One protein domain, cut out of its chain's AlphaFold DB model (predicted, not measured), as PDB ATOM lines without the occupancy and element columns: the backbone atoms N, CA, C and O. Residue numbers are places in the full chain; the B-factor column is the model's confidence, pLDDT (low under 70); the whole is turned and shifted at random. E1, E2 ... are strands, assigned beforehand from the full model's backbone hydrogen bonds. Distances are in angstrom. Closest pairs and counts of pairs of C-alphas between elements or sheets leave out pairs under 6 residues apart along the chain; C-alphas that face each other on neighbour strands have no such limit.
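This is residues 221 to 290 of the 290 residues of an uncharacterized protein of Pedobacter caeni (UniProt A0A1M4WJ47). Little of this domain is regular structure: a strongly twisted sheet of E2, E3 and E4 has a small ribbon, E1 with E5, beside the start of E2, while a long loop, residues 225 to 246, sweeps past E4. The 70 printed residues include five named strands, E1 to E5, and no named helix; the class is all strand, with 25 residues in strands. E2 - E3 - E4 is a meander, each strand the antiparallel neighbour of the one before. The whole is compact, radius of gyration of the C-alphas 11.9 A, spanning 37 by 27 by 19 A.

Start at E1, residues 222 to 224, antiparallel to E5, residues 282 to 284; N 224 and O 282 are 2.9 A apart, within hydrogen-bond range. E2, residues 247 to 253, comes closest to E1 at the C-alphas of Lys 248 and Phe 222, 7.5 A. E2 and E3, residues 256 to 261, form a hairpin, with N 253 and O 256 at 2.8 A. E3 and E4, residues 267 to 272, form another, with N 259 and O 269 at 2.8 A.

Find C-alpha 222 at (125.631, 105.656, 121.442), where E1 begins. E2 is 16.9 A long, E3 16.8 A, E4 15.6 A. E5 ends at C-alpha 284, (124.607, 104.599, 116.560).

The farthest C-alphas, of Asn 235 and Glu 290, are 37.0 A apart. The printed part has no cut, and the link E1 to E2 is long. Look for pLDDT under 70 at residues 242, 244 and 287 to 290.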
ATOM      1  N   ALA A 221     123.186 102.289 120.952       88.62
ATOM      2  CA  ALA A 221     124.433 102.021 121.652       88.62
ATOM      3  C   ALA A 221     125.118 103.328 122.067       88.62
ATOM      4  O   ALA A 221     125.625 103.441 123.179       88.62
ATOM      5  N   PHE A 222     125.100 104.324 121.175       89.50
ATOM      6  CA  PHE A 222     125.631 105.656 121.442       89.50
ATOM      7  C   PHE A 222     124.791 106.718 120.739       89.50
ATOM      8  O   PHE A 222     124.340 106.526 119.606       89.50
ATOM      9  N   ILE A 223     124.635 107.863 121.398       92.00
ATOM     10  CA  ILE A 223     124.127 109.087 120.785       92.00
ATOM     11  C   ILE A 223     125.211 110.144 120.933       92.00
ATOM     12  O   ILE A 223     125.596 110.461 122.056       92.00
ATOM     13  N   ASP A 224     125.697 110.672 119.813       91.19
ATOM     14  CA  ASP A 224     126.602 111.821 119.832       91.19
ATOM     15  C   ASP A 224     125.780 113.097 120.040       91.19
ATOM     16  O   ASP A 224     124.813 113.359 119.311       91.19
ATOM     17  N   TYR A 225     126.143 113.865 121.061       89.81
ATOM     18  CA  TYR A 225     125.467 115.091 121.464       89.81
ATOM     19  C   TYR A 225     126.498 116.124 121.924       89.81
ATOM     20  O   TYR A 225     127.553 115.768 122.443       89.81
ATOM     21  N   ASP A 226     126.180 117.413 121.789       89.62
ATOM     22  CA  ASP A 226     127.024 118.481 122.334       89.62
ATOM     23  C   ASP A 226     126.824 118.576 123.861       89.62
ATOM     24  O   ASP A 226     125.729 118.942 124.307       89.62
ATOM     25  N   PRO A 227     127.852 118.319 124.696       87.38
ATOM     26  CA  PRO A 227     127.731 118.436 126.149       87.38
ATOM     27  C   PRO A 227     127.391 119.853 126.633       87.38
ATOM     28  O   PRO A 227     126.920 120.023 127.757       87.38
ATOM     29  N   LYS A 228     127.602 120.880 125.797       89.25
ATOM     30  CA  LYS A 228     127.208 122.275 126.067       89.25
ATOM     31  C   LYS A 228     125.708 122.524 125.858       89.25
ATOM     32  O   LYS A 228     125.205 123.591 126.225       89.25
ATOM     33  N   GLU A 229     125.000 121.551 125.291       92.44
ATOM     34  CA  GLU A 229     123.560 121.559 125.028       92.44
ATOM     35  C   GLU A 229     122.815 120.542 125.913       92.44
ATOM     36  O   GLU A 229     121.849 119.903 125.484       92.44
ATOM     37  N   LEU A 230     123.254 120.406 127.169       95.00
ATOM     38  CA  LEU A 230     122.534 119.684 128.217       95.00
ATOM     39  C   LEU A 230     121.702 120.626 129.088       95.00
ATOM     40  O   LEU A 230     122.133 121.723 129.443       95.00
ATOM     41  N   TYR A 231     120.520 120.160 129.481       97.56
ATOM     42  CA  TYR A 231     119.530 120.917 130.242       97.56
ATOM     43  C   TYR A 231     119.015 120.115 131.446       97.56
ATOM     44  O   TYR A 231     118.993 118.885 131.426       97.56
ATOM     45  N   ASP A 232     118.576 120.794 132.504       97.69
ATOM     46  CA  ASP A 232     117.968 120.151 133.682       97.69
ATOM     47  C   ASP A 232     116.581 119.541 133.391       97.69
ATOM     48  O   ASP A 232     116.190 118.547 134.001       97.69
ATOM     49  N   LYS A 233     115.857 120.107 132.423       98.12
ATOM     50  CA  LYS A 233     114.569 119.639 131.889       98.12
ATOM     51  C   LYS A 233     114.357 120.163 130.459       98.12
ATOM     52  O   LYS A 233     115.090 121.064 130.038       98.12
ATOM     53  N   PRO A 234     113.343 119.684 129.716       98.06
ATOM     54  CA  PRO A 234     112.973 120.269 128.429       98.06
ATOM     55  C   PRO A 234     112.750 121.785 128.523       98.06
ATOM     56  O   PRO A 234     111.990 122.258 129.369       98.06
ATOM     57  N   ASN A 235     113.427 122.549 127.657       96.44
ATOM     58  CA  ASN A 235     113.447 124.023 127.658       96.44
ATOM     59  C   ASN A 235     113.879 124.649 129.005       96.44
ATOM     60  O   ASN A 235     113.482 125.767 129.334       96.44
ATOM     61  N   GLY A 236     114.643 123.909 129.808       96.88
ATOM     62  CA  GLY A 236     115.101 124.319 131.126       96.88
ATOM     63  C   GLY A 236     116.379 125.154 131.107       96.88
ATOM     64  O   GLY A 236     116.729 125.798 130.117       96.88
ATOM     65  N   LYS A 237     117.090 125.145 132.233       97.56
ATOM     66  CA  LYS A 237     118.393 125.797 132.356       97.56
ATOM     67  C   LYS A 237     119.472 124.865 131.822       97.56
ATOM     68  O   LYS A 237     119.457 123.668 132.107       97.56
ATOM     69  N   LYS A 238     120.433 125.433 131.088       96.69
ATOM     70  CA  LYS A 238     121.636 124.701 130.690       96.69
ATOM     71  C   LYS A 238     122.393 124.237 131.929       96.69
ATOM     72  O   LYS A 238     122.563 125.007 132.876       96.69
ATOM     73  N   ILE A 239     122.856 122.995 131.903       94.75
ATOM     74  CA  ILE A 239     123.703 122.412 132.940       94.75
ATOM     75  C   ILE A 239     125.061 122.077 132.342       94.75
ATOM     76  O   ILE A 239     125.157 121.590 131.220       94.75
ATOM     77  N   GLN A 240     126.118 122.348 133.098       86.62
ATOM     78  CA  GLN A 240     127.475 122.034 132.679       86.62
ATOM     79  C   GLN A 240     127.906 120.718 133.318       86.62
ATOM     80  O   GLN A 240     127.819 120.538 134.536       86.62
ATOM     81  N   LYS A 241     128.362 119.788 132.484       80.69
ATOM     82  CA  LYS A 241     128.987 118.534 132.899       80.69
ATOM     83  C   LYS A 241     130.370 118.478 132.260       80.69
ATOM     84  O   LYS A 241     130.510 118.766 131.078       80.69
ATOM     85  N   ASN A 242     131.378 118.149 133.062       69.38
ATOM     86  CA  ASN A 242     132.780 118.146 132.631       69.38
ATOM     87  C   ASN A 242     133.255 116.768 132.146       69.38
ATOM     88  O   ASN A 242     134.395 116.641 131.716       69.38
ATOM     89  N   GLU A 243     132.405 115.744 132.222       71.88
ATOM     90  CA  GLU A 243     132.775 114.354 131.968       71.88
ATOM     91  C   GLU A 243     131.855 113.731 130.916       71.88
ATOM     92  O   GLU A 243     130.631 113.890 130.953       71.88
ATOM     93  N   THR A 244     132.469 113.015 129.978       66.19
ATOM     94  CA  THR A 244     131.804 112.112 129.039       66.19
ATOM     95  C   THR A 244     131.574 110.775 129.734       66.19
ATOM     96  O   THR A 244     132.526 110.050 130.013       66.19
ATOM     97  N   TYR A 245     130.314 110.458 130.018       71.75
ATOM     98  CA  TYR A 245     129.899 109.179 130.596       71.75
ATOM     99  C   TYR A 245     129.333 108.259 129.512       71.75
ATOM    100  O   TYR A 245     128.874 108.730 128.468       71.75
ATOM    101  N   GLN A 246     129.306 106.952 129.779       83.31
ATOM    102  CA  GLN A 246     128.472 106.026 129.015       83.31
ATOM    103  C   GLN A 246     127.009 106.255 129.409       83.31
ATOM    104  O   GLN A 246     126.540 105.784 130.446       83.31
ATOM    105  N   LEU A 247     126.309 107.044 128.599       90.50
ATOM    106  CA  LEU A 247     124.922 107.424 128.839       90.50
ATOM    107  C   LEU A 247     123.981 106.592 127.978       90.50
ATOM    108  O   LEU A 247     124.254 106.361 126.803       90.50
ATOM    109  N   LYS A 248     122.838 106.221 128.555       92.88
ATOM    110  CA  LYS A 248     121.697 105.660 127.824       92.88
ATOM    111  C   LYS A 248     120.539 106.653 127.813       92.88
ATOM    112  O   LYS A 248     120.435 107.506 128.701       92.88
ATOM    113  N   VAL A 249     119.658 106.524 126.825       95.50
ATOM    114  CA  VAL A 249     118.383 107.249 126.802       95.50
ATOM    115  C   VAL A 249     117.323 106.422 127.506       95.50
ATOM    116  O   VAL A 249     117.066 105.287 127.116       95.50
ATOM    117  N   ASP A 250     116.669 106.999 128.508       95.69
ATOM    118  CA  ASP A 250     115.579 106.331 129.226       95.69
ATOM    119  C   ASP A 250     114.206 106.970 128.971       95.69
ATOM    120  O   ASP A 250     113.184 106.279 128.987       95.69
ATOM    121  N   ILE A 251     114.164 108.268 128.664       97.44
ATOM    122  CA  ILE A 251     112.950 108.992 128.286       97.44
ATOM    123  C   ILE A 251     113.159 109.715 126.961       97.44
ATOM    124  O   ILE A 251     114.158 110.403 126.756       97.44
ATOM    125  N   VAL A 252     112.155 109.604 126.095       97.44
ATOM    126  CA  VAL A 252     111.979 110.440 124.908       97.44
ATOM    127  C   VAL A 252     110.679 111.210 125.108       97.44
ATOM    128  O   VAL A 252     109.639 110.609 125.362       97.44
ATOM    129  N   GLN A 253     110.744 112.536 125.049       97.00
ATOM    130  CA  GLN A 253     109.596 113.423 125.209       97.00
ATOM    131  C   GLN A 253     109.644 114.491 124.118       97.00
ATOM    132  O   GLN A 253     110.465 115.408 124.171       97.00
ATOM    133  N   ASP A 254     108.752 114.377 123.137       95.12
ATOM    134  CA  ASP A 254     108.690 115.261 121.972       95.12
ATOM    135  C   ASP A 254     110.058 115.380 121.269       95.12
ATOM    136  O   ASP A 254     110.587 114.407 120.727       95.12
ATOM    137  N   ASP A 255     110.649 116.575 121.290       96.81
ATOM    138  CA  ASP A 255     111.939 116.900 120.679       96.81
ATOM    139  C   ASP A 255     113.140 116.581 121.584       96.81
ATOM    140  O   ASP A 255     114.290 116.800 121.195       96.81
ATOM    141  N   TRP A 256     112.893 116.073 122.793       98.19
ATOM    142  CA  TRP A 256     113.883 115.914 123.850       98.19
ATOM    143  C   TRP A 256     114.130 114.453 124.210       98.19
ATOM    144  O   TRP A 256     113.216 113.634 124.231       98.19
ATOM    145  N   ILE A 257     115.381 114.146 124.536       98.06
ATOM    146  CA  ILE A 257     115.790 112.888 125.159       98.06
ATOM    147  C   ILE A 257     116.432 113.167 126.508       98.06
ATOM    148  O   ILE A 257     117.106 114.187 126.685       98.06
ATOM    149  N   ARG A 258     116.218 112.256 127.454       97.56
ATOM    150  CA  ARG A 258     116.853 112.262 128.766       97.56
ATOM    151  C   ARG A 258     117.985 111.252 128.793       97.56
ATOM    152  O   ARG A 258     117.774 110.086 128.476       97.56
ATOM    153  N   PHE A 259     119.153 111.706 129.220       96.12
ATOM    154  CA  PHE A 259     120.292 110.849 129.485       96.12
ATOM    155  C   PHE A 259     120.371 110.467 130.958       96.12
ATOM    156  O   PHE A 259     120.290 111.323 131.854       96.12
ATOM    157  N   VAL A 260     120.624 109.183 131.184       94.75
ATOM    158  CA  VAL A 260     120.987 108.618 132.481       94.75
ATOM    159  C   VAL A 260     122.262 107.794 132.354       94.75
ATOM    160  O   VAL A 260     122.602 107.313 131.272       94.75
ATOM    161  N   ASP A 261     122.970 107.640 133.464       92.19
ATOM    162  CA  ASP A 261     124.111 106.736 133.556       92.19
ATOM    163  C   ASP A 261     123.661 105.293 133.300       92.19
ATOM    164  O   ASP A 261     122.629 104.855 133.819       92.19
ATOM    165  N   ASN A 262     124.425 104.546 132.503       88.94
ATOM    166  CA  ASN A 262     124.029 103.195 132.116       88.94
ATOM    167  C   ASN A 262     123.946 102.222 133.313       88.94
ATOM    168  O   ASN A 262     123.114 101.315 133.301       88.94
ATOM    169  N   TYR A 263     124.757 102.434 134.358       88.75
ATOM    170  CA  TYR A 263     124.893 101.516 135.496       88.75
ATOM    171  C   TYR A 263     124.077 101.939 136.717       88.75
ATOM    172  O   TYR A 263     123.462 101.113 137.384       88.75
ATOM    173  N   THR A 264     124.101 103.229 137.034       91.94
ATOM    174  CA  THR A 264     123.488 103.796 138.242       91.94
ATOM    175  C   THR A 264     122.113 104.395 137.983       91.94
ATOM    176  O   THR A 264     121.431 104.773 138.933       91.94
ATOM    177  N   GLU A 265     121.731 104.546 136.709       91.44
ATOM    178  CA  GLU A 265     120.508 105.229 136.263       91.44
ATOM    179  C   GLU A 265     120.381 106.667 136.782       91.44
ATOM    180  O   GLU A 265     119.317 107.290 136.753       91.44
ATOM    181  N   LYS A 266     121.496 107.237 137.248       93.94
ATOM    182  CA  LYS A 266     121.553 108.609 137.725       93.94
ATOM    183  C   LYS A 266     121.285 109.552 136.562       93.94
ATOM    184  O   LYS A 266     121.824 109.380 135.478       93.94
ATOM    185  N   PHE A 267     120.491 110.590 136.796       94.56
ATOM    186  CA  PHE A 267     120.192 111.614 135.797       94.56
ATOM    187  C   PHE A 267     121.430 112.443 135.405       94.56
ATOM    188  O   PHE A 267     122.133 112.972 136.274       94.56
ATOM    189  N   HIS A 268     121.647 112.614 134.094       94.31
ATOM    190  CA  HIS A 268     122.738 113.430 133.545       94.31
ATOM    191  C   HIS A 268     122.278 114.727 132.896       94.31
ATOM    192  O   HIS A 268     122.953 115.742 133.066       94.31
ATOM    193  N   GLY A 269     121.156 114.706 132.181       95.56
ATOM    194  CA  GLY A 269     120.653 115.880 131.484       95.56
ATOM    195  C   GLY A 269     119.633 115.539 130.413       95.56
ATOM    196  O   GLY A 269     119.415 114.379 130.077       95.56
ATOM    197  N   TRP A 270     119.025 116.579 129.865       97.88
ATOM    198  CA  TRP A 270     118.193 116.520 128.674       97.88
ATOM    199  C   TRP A 270     118.910 117.177 127.507       97.88
ATOM    200  O   TRP A 270     119.535 118.217 127.688       97.88
ATOM    201  N   THR A 271     118.760 116.629 126.308       96.88
ATOM    202  CA  THR A 271     119.162 117.311 125.074       96.88
ATOM    203  C   THR A 271     118.077 117.191 124.017       96.88
ATOM    204  O   THR A 271     117.201 116.327 124.108       96.88
ATOM    205  N   ARG A 272     118.114 118.070 123.016       97.25
ATOM    206  CA  ARG A 272     117.229 117.944 121.861       97.25
ATOM    207  C   ARG A 272     117.816 116.928 120.897       97.25
ATOM    208  O   ARG A 272     118.956 117.068 120.475       97.25
ATOM    209  N   TRP A 273     117.020 115.938 120.516       96.75
ATOM    210  CA  TRP A 273     117.413 114.962 119.497       96.75
ATOM    211  C   TRP A 273     116.906 115.349 118.107       96.75
ATOM    212  O   TRP A 273     117.462 114.923 117.093       96.75
ATOM    213  N   LYS A 274     115.876 116.200 118.049       95.62
ATOM    214  CA  LYS A 274     115.337 116.747 116.806       95.62
ATOM    215  C   LYS A 274     114.934 118.208 116.930       95.62
ATOM    216  O   LYS A 274     114.682 118.721 118.018       95.62
ATOM    217  N   VAL A 275     114.850 118.869 115.781       94.69
ATOM    218  CA  VAL A 275     114.254 120.198 115.629       94.69
ATOM    219  C   VAL A 275     113.349 120.168 114.409       94.69
ATOM    220  O   VAL A 275     113.819 119.964 113.287       94.69
ATOM    221  N   LYS A 276     112.049 120.402 114.626       91.12
ATOM    222  CA  LYS A 276     111.008 120.219 113.606       91.12
ATOM    223  C   LYS A 276     111.050 118.781 113.070       91.12
ATOM    224  O   LYS A 276     110.692 117.852 113.782       91.12
ATOM    225  N   ASP A 277     111.522 118.622 111.843       90.25
ATOM    226  CA  ASP A 277     111.545 117.366 111.100       90.25
ATOM    227  C   ASP A 277     112.982 116.895 110.804       90.25
ATOM    228  O   ASP A 277     113.218 116.018 109.982       90.25
ATOM    229  N   SER A 278     113.974 117.491 111.468       92.00
ATOM    230  CA  SER A 278     115.383 117.125 111.321       92.00
ATOM    231  C   SER A 278     115.903 116.497 112.605       92.00
ATOM    232  O   SER A 278     115.787 117.096 113.675       92.00
ATOM    233  N   ILE A 279     116.534 115.332 112.485       93.19
ATOM    234  CA  ILE A 279     117.348 114.745 113.553       93.19
ATOM    235  C   ILE A 279     118.649 115.547 113.645       93.19
ATOM    236  O   ILE A 279     119.270 115.825 112.621       93.19
ATOM    237  N   ILE A 280     119.029 115.946 114.858       94.44
ATOM    238  CA  ILE A 280     120.209 116.792 115.116       94.44
ATOM    239  C   ILE A 280     121.284 116.096 115.959       94.44
ATOM    240  O   ILE A 280     122.279 116.720 116.313       94.44
ATOM    241  N   VAL A 281     121.085 114.816 116.269       93.38
ATOM    242  CA  VAL A 281     122.051 113.958 116.961       93.38
ATOM    243  C   VAL A 281     122.469 112.809 116.052       93.38
ATOM    244  O   VAL A 281     121.682 112.355 115.217       93.38
ATOM    245  N   GLN A 282     123.692 112.312 116.216       92.38
ATOM    246  CA  GLN A 282     124.114 111.092 115.533       92.38
ATOM    247  C   GLN A 282     123.708 109.886 116.376       92.38
ATOM    248  O   GLN A 282     124.052 109.810 117.551       92.38
ATOM    249  N   ILE A 283     122.977 108.947 115.776       93.25
ATOM    250  CA  ILE A 283     122.450 107.764 116.462       93.25
ATOM    251  C   ILE A 283     123.191 106.530 115.949       93.25
ATOM    252  O   ILE A 283     123.046 106.155 114.784       93.25
ATOM    253  N   THR A 284     123.938 105.874 116.831       91.62
ATOM    254  CA  THR A 284     124.607 104.599 116.560       91.62
ATOM    255  C   THR A 284     123.789 103.473 117.180       91.62
ATOM    256  O   THR A 284     123.682 103.382 118.400       91.62
ATOM    257  N   LEU A 285     123.185 102.617 116.349       87.75
ATOM    258  CA  LEU A 285     122.224 101.604 116.811       87.75
ATOM    259  C   LEU A 285     122.864 100.352 117.417       87.75
ATOM    260  O   LEU A 285     122.254  99.747 118.288       87.75
ATOM    261  N   ASN A 286     124.051  99.957 116.953       77.31
ATOM    262  CA  ASN A 286     124.727  98.736 117.390       77.31
ATOM    263  C   ASN A 286     126.145  99.093 117.849       77.31
ATOM    264  O   ASN A 286     126.851  99.822 117.145       77.31
ATOM    265  N   GLY A 287     126.551  98.603 119.018       56.84
ATOM    266  CA  GLY A 287     127.928  98.694 119.497       56.84
ATOM    267  C   GLY A 287     128.725  97.498 118.986       56.84
ATOM    268  O   GLY A 287     128.221  96.381 118.979       56.84
ATOM    269  N   GLY A 288     129.958  97.708 118.526       46.88
ATOM    270  CA  GLY A 288     130.899  96.596 118.399       46.88
ATOM    271  C   GLY A 288     131.257  96.132 119.806       46.88
ATOM    272  O   GLY A 288     131.872  96.898 120.539       46.88
ATOM    273  N   TYR A 289     130.799  94.948 120.205       47.50
ATOM    274  CA  TYR A 289     131.072  94.387 121.530       47.50
ATOM    275  C   TYR A 289     132.388  93.595 121.517       47.50
ATOM    276  O   TYR A 289     132.540  92.729 120.653       47.50
ATOM    277  N   GLU A 290     133.298  93.904 122.448       33.19
ATOM    278  CA  GLU A 290     133.494  93.181 123.725       33.19
ATOM    279  C   GLU A 290     133.559  94.193 124.876       33.19
ATOM    280  O   GLU A 290     134.128  95.292 124.670       33.19
TER     281      GLU A 290